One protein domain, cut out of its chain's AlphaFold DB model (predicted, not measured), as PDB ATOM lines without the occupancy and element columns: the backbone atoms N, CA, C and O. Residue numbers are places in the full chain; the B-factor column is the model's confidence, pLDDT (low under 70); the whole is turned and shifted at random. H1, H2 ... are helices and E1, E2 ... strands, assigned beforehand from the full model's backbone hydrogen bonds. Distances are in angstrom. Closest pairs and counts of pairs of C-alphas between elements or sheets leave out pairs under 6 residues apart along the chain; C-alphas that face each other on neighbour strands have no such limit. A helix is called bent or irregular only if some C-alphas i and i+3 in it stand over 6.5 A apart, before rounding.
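This is residues 95 to 142 of the 142 residues of a protein of Anaerolineae bacterium (UniProt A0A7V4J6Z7). A small, loose sheet of three strands has its longest strand, E2, in the middle, with E1 beside the first part of E2 and E3 folded back along the rest of it as a hairpin. One short helix, H1, covers the E1 and E2 part of one face, and the other face has no named helix. The 48 printed residues hold one named helix and three named strands, in the order E1, H1, E2, E3; the sheet's order is E1, E2, E3, mixed, and the class is mixed, helices and strands, with under half of the residues in named elements. The whole is loose, with a radius of gyration of the C-alphas of 12.4 A, and flat, spanning 33 by 28 by 15 A.

E2, residues 122 to 128, is 19.2 A from first to last C-alpha, beginning with C-alpha 122 at (133.041, 135.433, 111.624). E3, residues 131 to 135, is 12.6 A long and ends with C-alpha 135 at (134.463, 145.852, 115.229). E1, residues 99 to 101, is the first element and begins with C-alpha 99 at (131.835, 132.945, 115.670). H1, residues 105 to 112, is 10.6 A long and is not bent.

E2 is the inner strand of the sheet, and its pairing is staggered: residues 122 to 124 pair with E1 and residues 124 to 128 with E3. E1 and E2 are parallel, at 43 degrees between their directions, with N 123 and O 99 3.0 A apart and N 125 and O 101 2.8 A apart, both within hydrogen-bond range. E2 and E3 form an antiparallel hairpin, at 136 degrees, with N 126 and O 133 within hydrogen-bond range at 2.8 A and N 135 and O 124 at 2.9 A. The edge strands E1 and E3 are apart. H1 is on the sheet at a height over the sheet of 8.5 A, only just over E1 and only just over E2, each with 3 of its C-alphas. On the local plane it stands at 37 degrees to E1, slantwise to the strands. The closest C-alphas of H1 and E2 are those of Pro 105 and Val 122, 5.6 A apart. E1, H1 and E2 form a strand-helix-strand unit, two parallel neighbour strands with a helix between, and its crossover is right-handed. In H1 every O i to N i+4 pair is within hydrogen-bond range.

The C-alphas of Ala 95 and Gly 142, the first and last printed, are the two farthest apart, at 40.0 A. The printed part has no cut. The links E1 to H1 and E2 to E3 are tight, and the link H1 to E2, nine residues, is short. Residues 113 to 118 stand free. The mean pLDDT of the printed part is 83.2, and residues 137 to 142 are under 70.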
ATOM      1  N   ALA A  95     119.909 125.344 116.498       76.56
ATOM      2  CA  ALA A  95     120.979 125.979 117.255       76.56
ATOM      3  C   ALA A  95     121.538 127.167 116.454       76.56
ATOM      4  O   ALA A  95     121.798 127.064 115.255       76.56
ATOM      5  N   ARG A  96     121.709 128.319 117.112       81.75
ATOM      6  CA  ARG A  96     122.359 129.490 116.511       81.75
ATOM      7  C   ARG A  96     123.815 129.526 116.947       81.75
ATOM      8  O   ARG A  96     124.099 129.804 118.110       81.75
ATOM      9  N   HIS A  97     124.726 129.289 116.014       87.00
ATOM     10  CA  HIS A  97     126.160 129.436 116.245       87.00
ATOM     11  C   HIS A  97     126.610 130.854 115.877       87.00
ATOM     12  O   HIS A  97     126.155 131.421 114.885       87.00
ATOM     13  N   ARG A  98     127.486 131.442 116.694       90.62
ATOM     14  CA  ARG A  98     128.113 132.745 116.433       90.62
ATOM     15  C   ARG A  98     129.610 132.609 116.638       90.62
ATOM     16  O   ARG A  98     130.033 132.103 117.675       90.62
ATOM     17  N   PHE A  99     130.386 133.081 115.673       93.25
ATOM     18  CA  PHE A  99     131.835 132.945 115.670       93.25
ATOM     19  C   PHE A  99     132.480 134.314 115.822       93.25
ATOM     20  O   PHE A  99     132.089 135.281 115.167       93.25
ATOM     21  N   PHE A 100     133.476 134.384 116.698       94.50
ATOM     22  CA  PHE A 100     134.192 135.612 116.996       94.50
ATOM     23  C   PHE A 100     135.692 135.355 117.012       94.50
ATOM     24  O   PHE A 100     136.136 134.304 117.471       94.50
ATOM     25  N   THR A 101     136.478 136.337 116.580       93.06
ATOM     26  CA  THR A 101     137.939 136.298 116.705       93.06
ATOM     27  C   THR A 101     138.495 137.666 117.064       93.06
ATOM     28  O   THR A 101     137.991 138.688 116.603       93.06
ATOM     29  N   THR A 102     139.545 137.703 117.881       92.25
ATOM     30  CA  THR A 102     140.350 138.919 118.075       92.25
ATOM     31  C   THR A 102     141.427 139.093 117.002       92.25
ATOM     32  O   THR A 102     141.988 140.180 116.860       92.25
ATOM     33  N   GLY A 103     141.708 138.029 116.246       89.00
ATOM     34  CA  GLY A 103     142.626 138.027 115.113       89.00
ATOM     35  C   GLY A 103     141.954 138.463 113.812       89.00
ATOM     36  O   GLY A 103     141.033 139.285 113.802       89.00
ATOM     37  N   THR A 104     142.432 137.900 112.703       89.12
ATOM     38  CA  THR A 104     141.892 138.137 111.360       89.12
ATOM     39  C   THR A 104     140.709 137.199 111.099       89.12
ATOM     40  O   THR A 104     140.898 135.980 111.166       89.12
ATOM     41  N   PRO A 105     139.503 137.715 110.785       92.38
ATOM     42  CA  PRO A 105     138.333 136.889 110.480       92.38
ATOM     43  C   PRO A 105     138.586 135.843 109.396       92.38
ATOM     44  O   PRO A 105     138.236 134.686 109.595       92.38
ATOM     45  N   ASP A 106     139.278 136.211 108.317       90.81
ATOM     46  CA  ASP A 106     139.531 135.322 107.176       90.81
ATOM     47  C   ASP A 106     140.311 134.060 107.542       90.81
ATOM     48  O   ASP A 106     140.055 132.999 106.974       90.81
ATOM     49  N   VAL A 107     141.220 134.143 108.519       89.69
ATOM     50  CA  VAL A 107     141.960 132.975 109.010       89.69
ATOM     51  C   VAL A 107     140.994 131.991 109.662       89.69
ATOM     52  O   VAL A 107     140.969 130.822 109.289       89.69
ATOM     53  N   LEU A 108     140.159 132.460 110.596       90.38
ATOM     54  CA  LEU A 108     139.187 131.594 111.264       90.38
ATOM     55  C   LEU A 108     138.138 131.075 110.272       90.38
ATOM     56  O   LEU A 108     137.831 129.890 110.289       90.38
ATOM     57  N   THR A 109     137.648 131.920 109.364       90.88
ATOM     58  CA  THR A 109     136.748 131.501 108.282       90.88
ATOM     59  C   THR A 109     137.378 130.394 107.442       90.88
ATOM     60  O   THR A 109     136.702 129.426 107.116       90.88
ATOM     61  N   THR A 110     138.668 130.505 107.111       89.38
ATOM     62  CA  THR A 110     139.391 129.480 106.345       89.38
ATOM     63  C   THR A 110     139.472 128.166 107.110       89.38
ATOM     64  O   THR A 110     139.190 127.125 106.532       89.38
ATOM     65  N   LEU A 111     139.788 128.206 108.406       87.44
ATOM     66  CA  LEU A 111     139.868 127.008 109.244       87.44
ATOM     67  C   LEU A 111     138.507 126.315 109.427       87.44
ATOM     68  O   LEU A 111     138.445 125.094 109.457       87.44
ATOM     69  N   LEU A 112     137.414 127.080 109.511       88.12
ATOM     70  CA  LEU A 112     136.059 126.539 109.680       88.12
ATOM     71  C   LEU A 112     135.483 125.905 108.404       88.12
ATOM     72  O   LEU A 112     134.499 125.172 108.492       88.12
ATOM     73  N   ARG A 113     136.075 126.167 107.227       83.06
ATOM     74  CA  ARG A 113     135.596 125.629 105.938       83.06
ATOM     75  C   ARG A 113     135.582 124.116 105.869       83.06
ATOM     76  O   ARG A 113     134.782 123.561 105.126       83.06
ATOM     77  N   THR A 114     136.477 123.471 106.601       72.06
ATOM     78  CA  THR A 114     136.631 122.019 106.562       72.06
ATOM     79  C   THR A 114     135.455 121.305 107.230       72.06
ATOM     80  O   THR A 114     135.107 120.204 106.814       72.06
ATOM     81  N   ASP A 115     134.807 121.953 108.204       75.25
ATOM     82  CA  ASP A 115     133.857 121.293 109.106       75.25
ATOM     83  C   ASP A 115     132.423 121.845 109.027       75.25
ATOM     84  O   ASP A 115     131.497 121.204 109.525       75.25
ATOM     85  N   LEU A 116     132.212 123.029 108.436       82.25
ATOM     86  CA  LEU A 116     130.919 123.722 108.452       82.25
ATOM     87  C   LEU A 116     130.470 124.161 107.053       82.25
ATOM     88  O   LEU A 116     131.169 124.909 106.374       82.25
ATOM     89  N   ASP A 117     129.252 123.771 106.673       78.94
ATOM     90  CA  ASP A 117     128.549 124.239 105.473       78.94
ATOM     91  C   ASP A 117     127.071 124.531 105.822       78.94
ATOM     92  O   ASP A 117     126.404 123.650 106.380       78.94
ATOM     93  N   PRO A 118     126.530 125.744 105.563       84.56
ATOM     94  CA  PRO A 118     127.186 126.916 104.976       84.56
ATOM     95  C   PRO A 118     128.240 127.539 105.895       84.56
ATOM     96  O   PRO A 118     128.168 127.432 107.122       84.56
ATOM     97  N   LEU A 119     129.198 128.250 105.291       84.31
ATOM     98  CA  LEU A 119     130.234 128.948 106.048       84.31
ATOM     99  C   LEU A 119     129.630 130.007 106.971       84.31
ATOM    100  O   LEU A 119     128.864 130.858 106.503       84.31
ATOM    101  N   PRO A 120     129.983 129.995 108.265       86.38
ATOM    102  CA  PRO A 120     129.464 130.978 109.192       86.38
ATOM    103  C   PRO A 120     130.114 132.347 108.978       86.38
ATOM    104  O   PRO A 120     131.282 132.461 108.605       86.38
ATOM    105  N   GLU A 121     129.370 133.400 109.305       90.88
ATOM    106  CA  GLU A 121     129.940 134.734 109.463       90.88
ATOM    107  C   GLU A 121     130.841 134.768 110.709       90.88
ATOM    108  O   GLU A 121     130.417 134.412 111.815       90.88
ATOM    109  N   VAL A 122     132.085 135.220 110.534       94.06
ATOM    110  CA  VAL A 122     133.041 135.433 111.624       94.06
ATOM    111  C   VAL A 122     133.148 136.924 111.923       94.06
ATOM    112  O   VAL A 122     133.552 137.713 111.072       94.06
ATOM    113  N   GLN A 123     132.841 137.311 113.161       94.44
ATOM    114  CA  GLN A 123     132.868 138.710 113.593       94.44
ATOM    115  C   GLN A 123     134.181 139.042 114.318       94.44
ATOM    116  O   GLN A 123     134.651 138.280 115.170       94.44
ATOM    117  N   ARG A 124     134.779 140.202 114.020       95.06
ATOM    118  CA  ARG A 124     136.005 140.648 114.699       95.06
ATOM    119  C   ARG A 124     135.680 141.315 116.034       95.06
ATOM    120  O   ARG A 124     134.803 142.174 116.122       95.06
ATOM    121  N   LEU A 125     136.435 140.957 117.066       95.44
ATOM    122  CA  LEU A 125     136.424 141.597 118.376       95.44
ATOM    123  C   LEU A 125     137.753 142.312 118.636       95.44
ATOM    124  O   LEU A 125     138.810 141.862 118.206       95.44
ATOM    125  N   ALA A 126     137.730 143.393 119.409       94.38
ATOM    126  CA  ALA A 126     138.934 143.978 119.993       94.38
ATOM    127  C   ALA A 126     138.800 144.148 121.500       94.38
ATOM    128  O   ALA A 126     137.767 144.586 122.009       94.38
ATOM    129  N   TRP A 127     139.882 143.850 122.214       92.69
ATOM    130  CA  TRP A 127     139.994 144.149 123.633       92.69
ATOM    131  C   TRP A 127     140.347 145.626 123.825       92.69
ATOM    132  O   TRP A 127     141.427 146.069 123.436       92.69
ATOM    133  N   ARG A 128     139.437 146.406 124.414       93.25
ATOM    134  CA  ARG A 128     139.644 147.827 124.731       93.25
ATOM    135  C   ARG A 128     139.073 148.128 126.108       93.25
ATOM    136  O   ARG A 128     137.935 147.765 126.405       93.25
ATOM    137  N   ASN A 129     139.851 148.817 126.942       92.50
ATOM    138  CA  ASN A 129     139.430 149.255 128.279       92.50
ATOM    139  C   ASN A 129     138.856 148.114 129.147       92.50
ATOM    140  O   ASN A 129     137.823 148.271 129.792       92.50
ATOM    141  N   GLY A 130     139.496 146.940 129.121       93.69
ATOM    142  CA  GLY A 130     139.094 145.792 129.940       93.69
ATOM    143  C   GLY A 130     137.848 145.036 129.459       93.69
ATOM    144  O   GLY A 130     137.303 144.239 130.220       93.69
ATOM    145  N   ARG A 131     137.358 145.291 128.235       94.69
ATOM    146  CA  ARG A 131     136.194 144.600 127.651       94.69
ATOM    147  C   ARG A 131     136.418 144.281 126.169       94.69
ATOM    148  O   ARG A 131     137.205 144.950 125.500       94.69
ATOM    149  N   LEU A 132     135.707 143.273 125.662       94.00
ATOM    150  CA  LEU A 132     135.631 142.961 124.231       94.00
ATOM    151  C   LEU A 132     134.588 143.857 123.552       94.00
ATOM    152  O   LEU A 132     133.478 144.005 124.059       94.00
ATOM    153  N   HIS A 133     134.944 144.415 122.396       94.44
ATOM    154  CA  HIS A 133     134.077 145.246 121.557       94.44
ATOM    155  C   HIS A 133     133.999 144.654 120.156       94.44
ATOM    156  O   HIS A 133     135.033 144.269 119.609       94.44
ATOM    157  N   LEU A 134     132.800 144.605 119.578       92.38
ATOM    158  CA  LEU A 134     132.616 144.280 118.163       92.38
ATOM    159  C   LEU A 134     133.222 145.380 117.294       92.38
ATOM    160  O   LEU A 134     133.007 146.564 117.549       92.38
ATOM    161  N   ILE A 135     133.986 144.971 116.287       87.81
ATOM    162  CA  ILE A 135     134.463 145.852 115.229       87.81
ATOM    163  C   ILE A 135     133.619 145.544 113.997       87.81
ATOM    164  O   ILE A 135     133.770 144.485 113.389       87.81
ATOM    165  N   GLU A 136     132.720 146.458 113.650       75.75
ATOM    166  CA  GLU A 136     132.044 146.438 112.353       75.75
ATOM    167  C   GLU A 136     133.068 146.808 111.274       75.75
ATOM    168  O   GLU A 136     133.903 147.688 111.492       75.75
ATOM    169  N   GLY A 137     133.061 146.093 110.144       62.75
ATOM    170  CA  GLY A 137     134.039 146.280 109.075       62.75
ATOM    171  C   GLY A 137     134.061 147.726 108.582       62.75
ATOM    172  O   GLY A 137     133.159 148.151 107.869       62.75
ATOM    173  N   SER A 138     135.094 148.477 108.956       41.81
ATOM    174  CA  SER A 138     135.431 149.747 108.328       41.81
ATOM    175  C   SER A 138     136.525 149.489 107.309       41.81
ATOM    176  O   SER A 138     137.616 149.049 107.678       41.81
ATOM    177  N   SER A 139     136.197 149.772 106.052       43.78
ATOM    178  CA  SER A 139     137.114 150.063 104.960       43.78
ATOM    179  C   SER A 139     138.428 150.653 105.477       43.78
ATOM    180  O   SER A 139     138.442 151.746 106.045       43.78
ATOM    181  N   GLU A 140     139.524 149.925 105.294       43.09
ATOM    182  CA  GLU A 140     140.834 150.550 105.181       43.09
ATOM    183  C   GLU A 140     140.925 151.076 103.748       43.09
ATOM    184  O   GLU A 140     141.234 150.320 102.840       43.09
ATOM    185  N   ASP A 141     140.598 152.350 103.553       38.44
ATOM    186  CA  ASP A 141     141.211 153.168 102.509       38.44
ATOM    187  C   ASP A 141     141.518 154.521 103.155       38.44
ATOM    188  O   ASP A 141     140.627 155.218 103.654       38.44
ATOM    189  N   GLY A 142     142.818 154.804 103.241       34.94
ATOM    190  CA  GLY A 142     143.360 156.123 103.551       34.94
ATOM    191  C   GLY A 142     143.389 157.036 102.335       34.94
ATOM    192  O   GLY A 142     143.082 156.573 101.215       34.94
TER     193      GLY A 142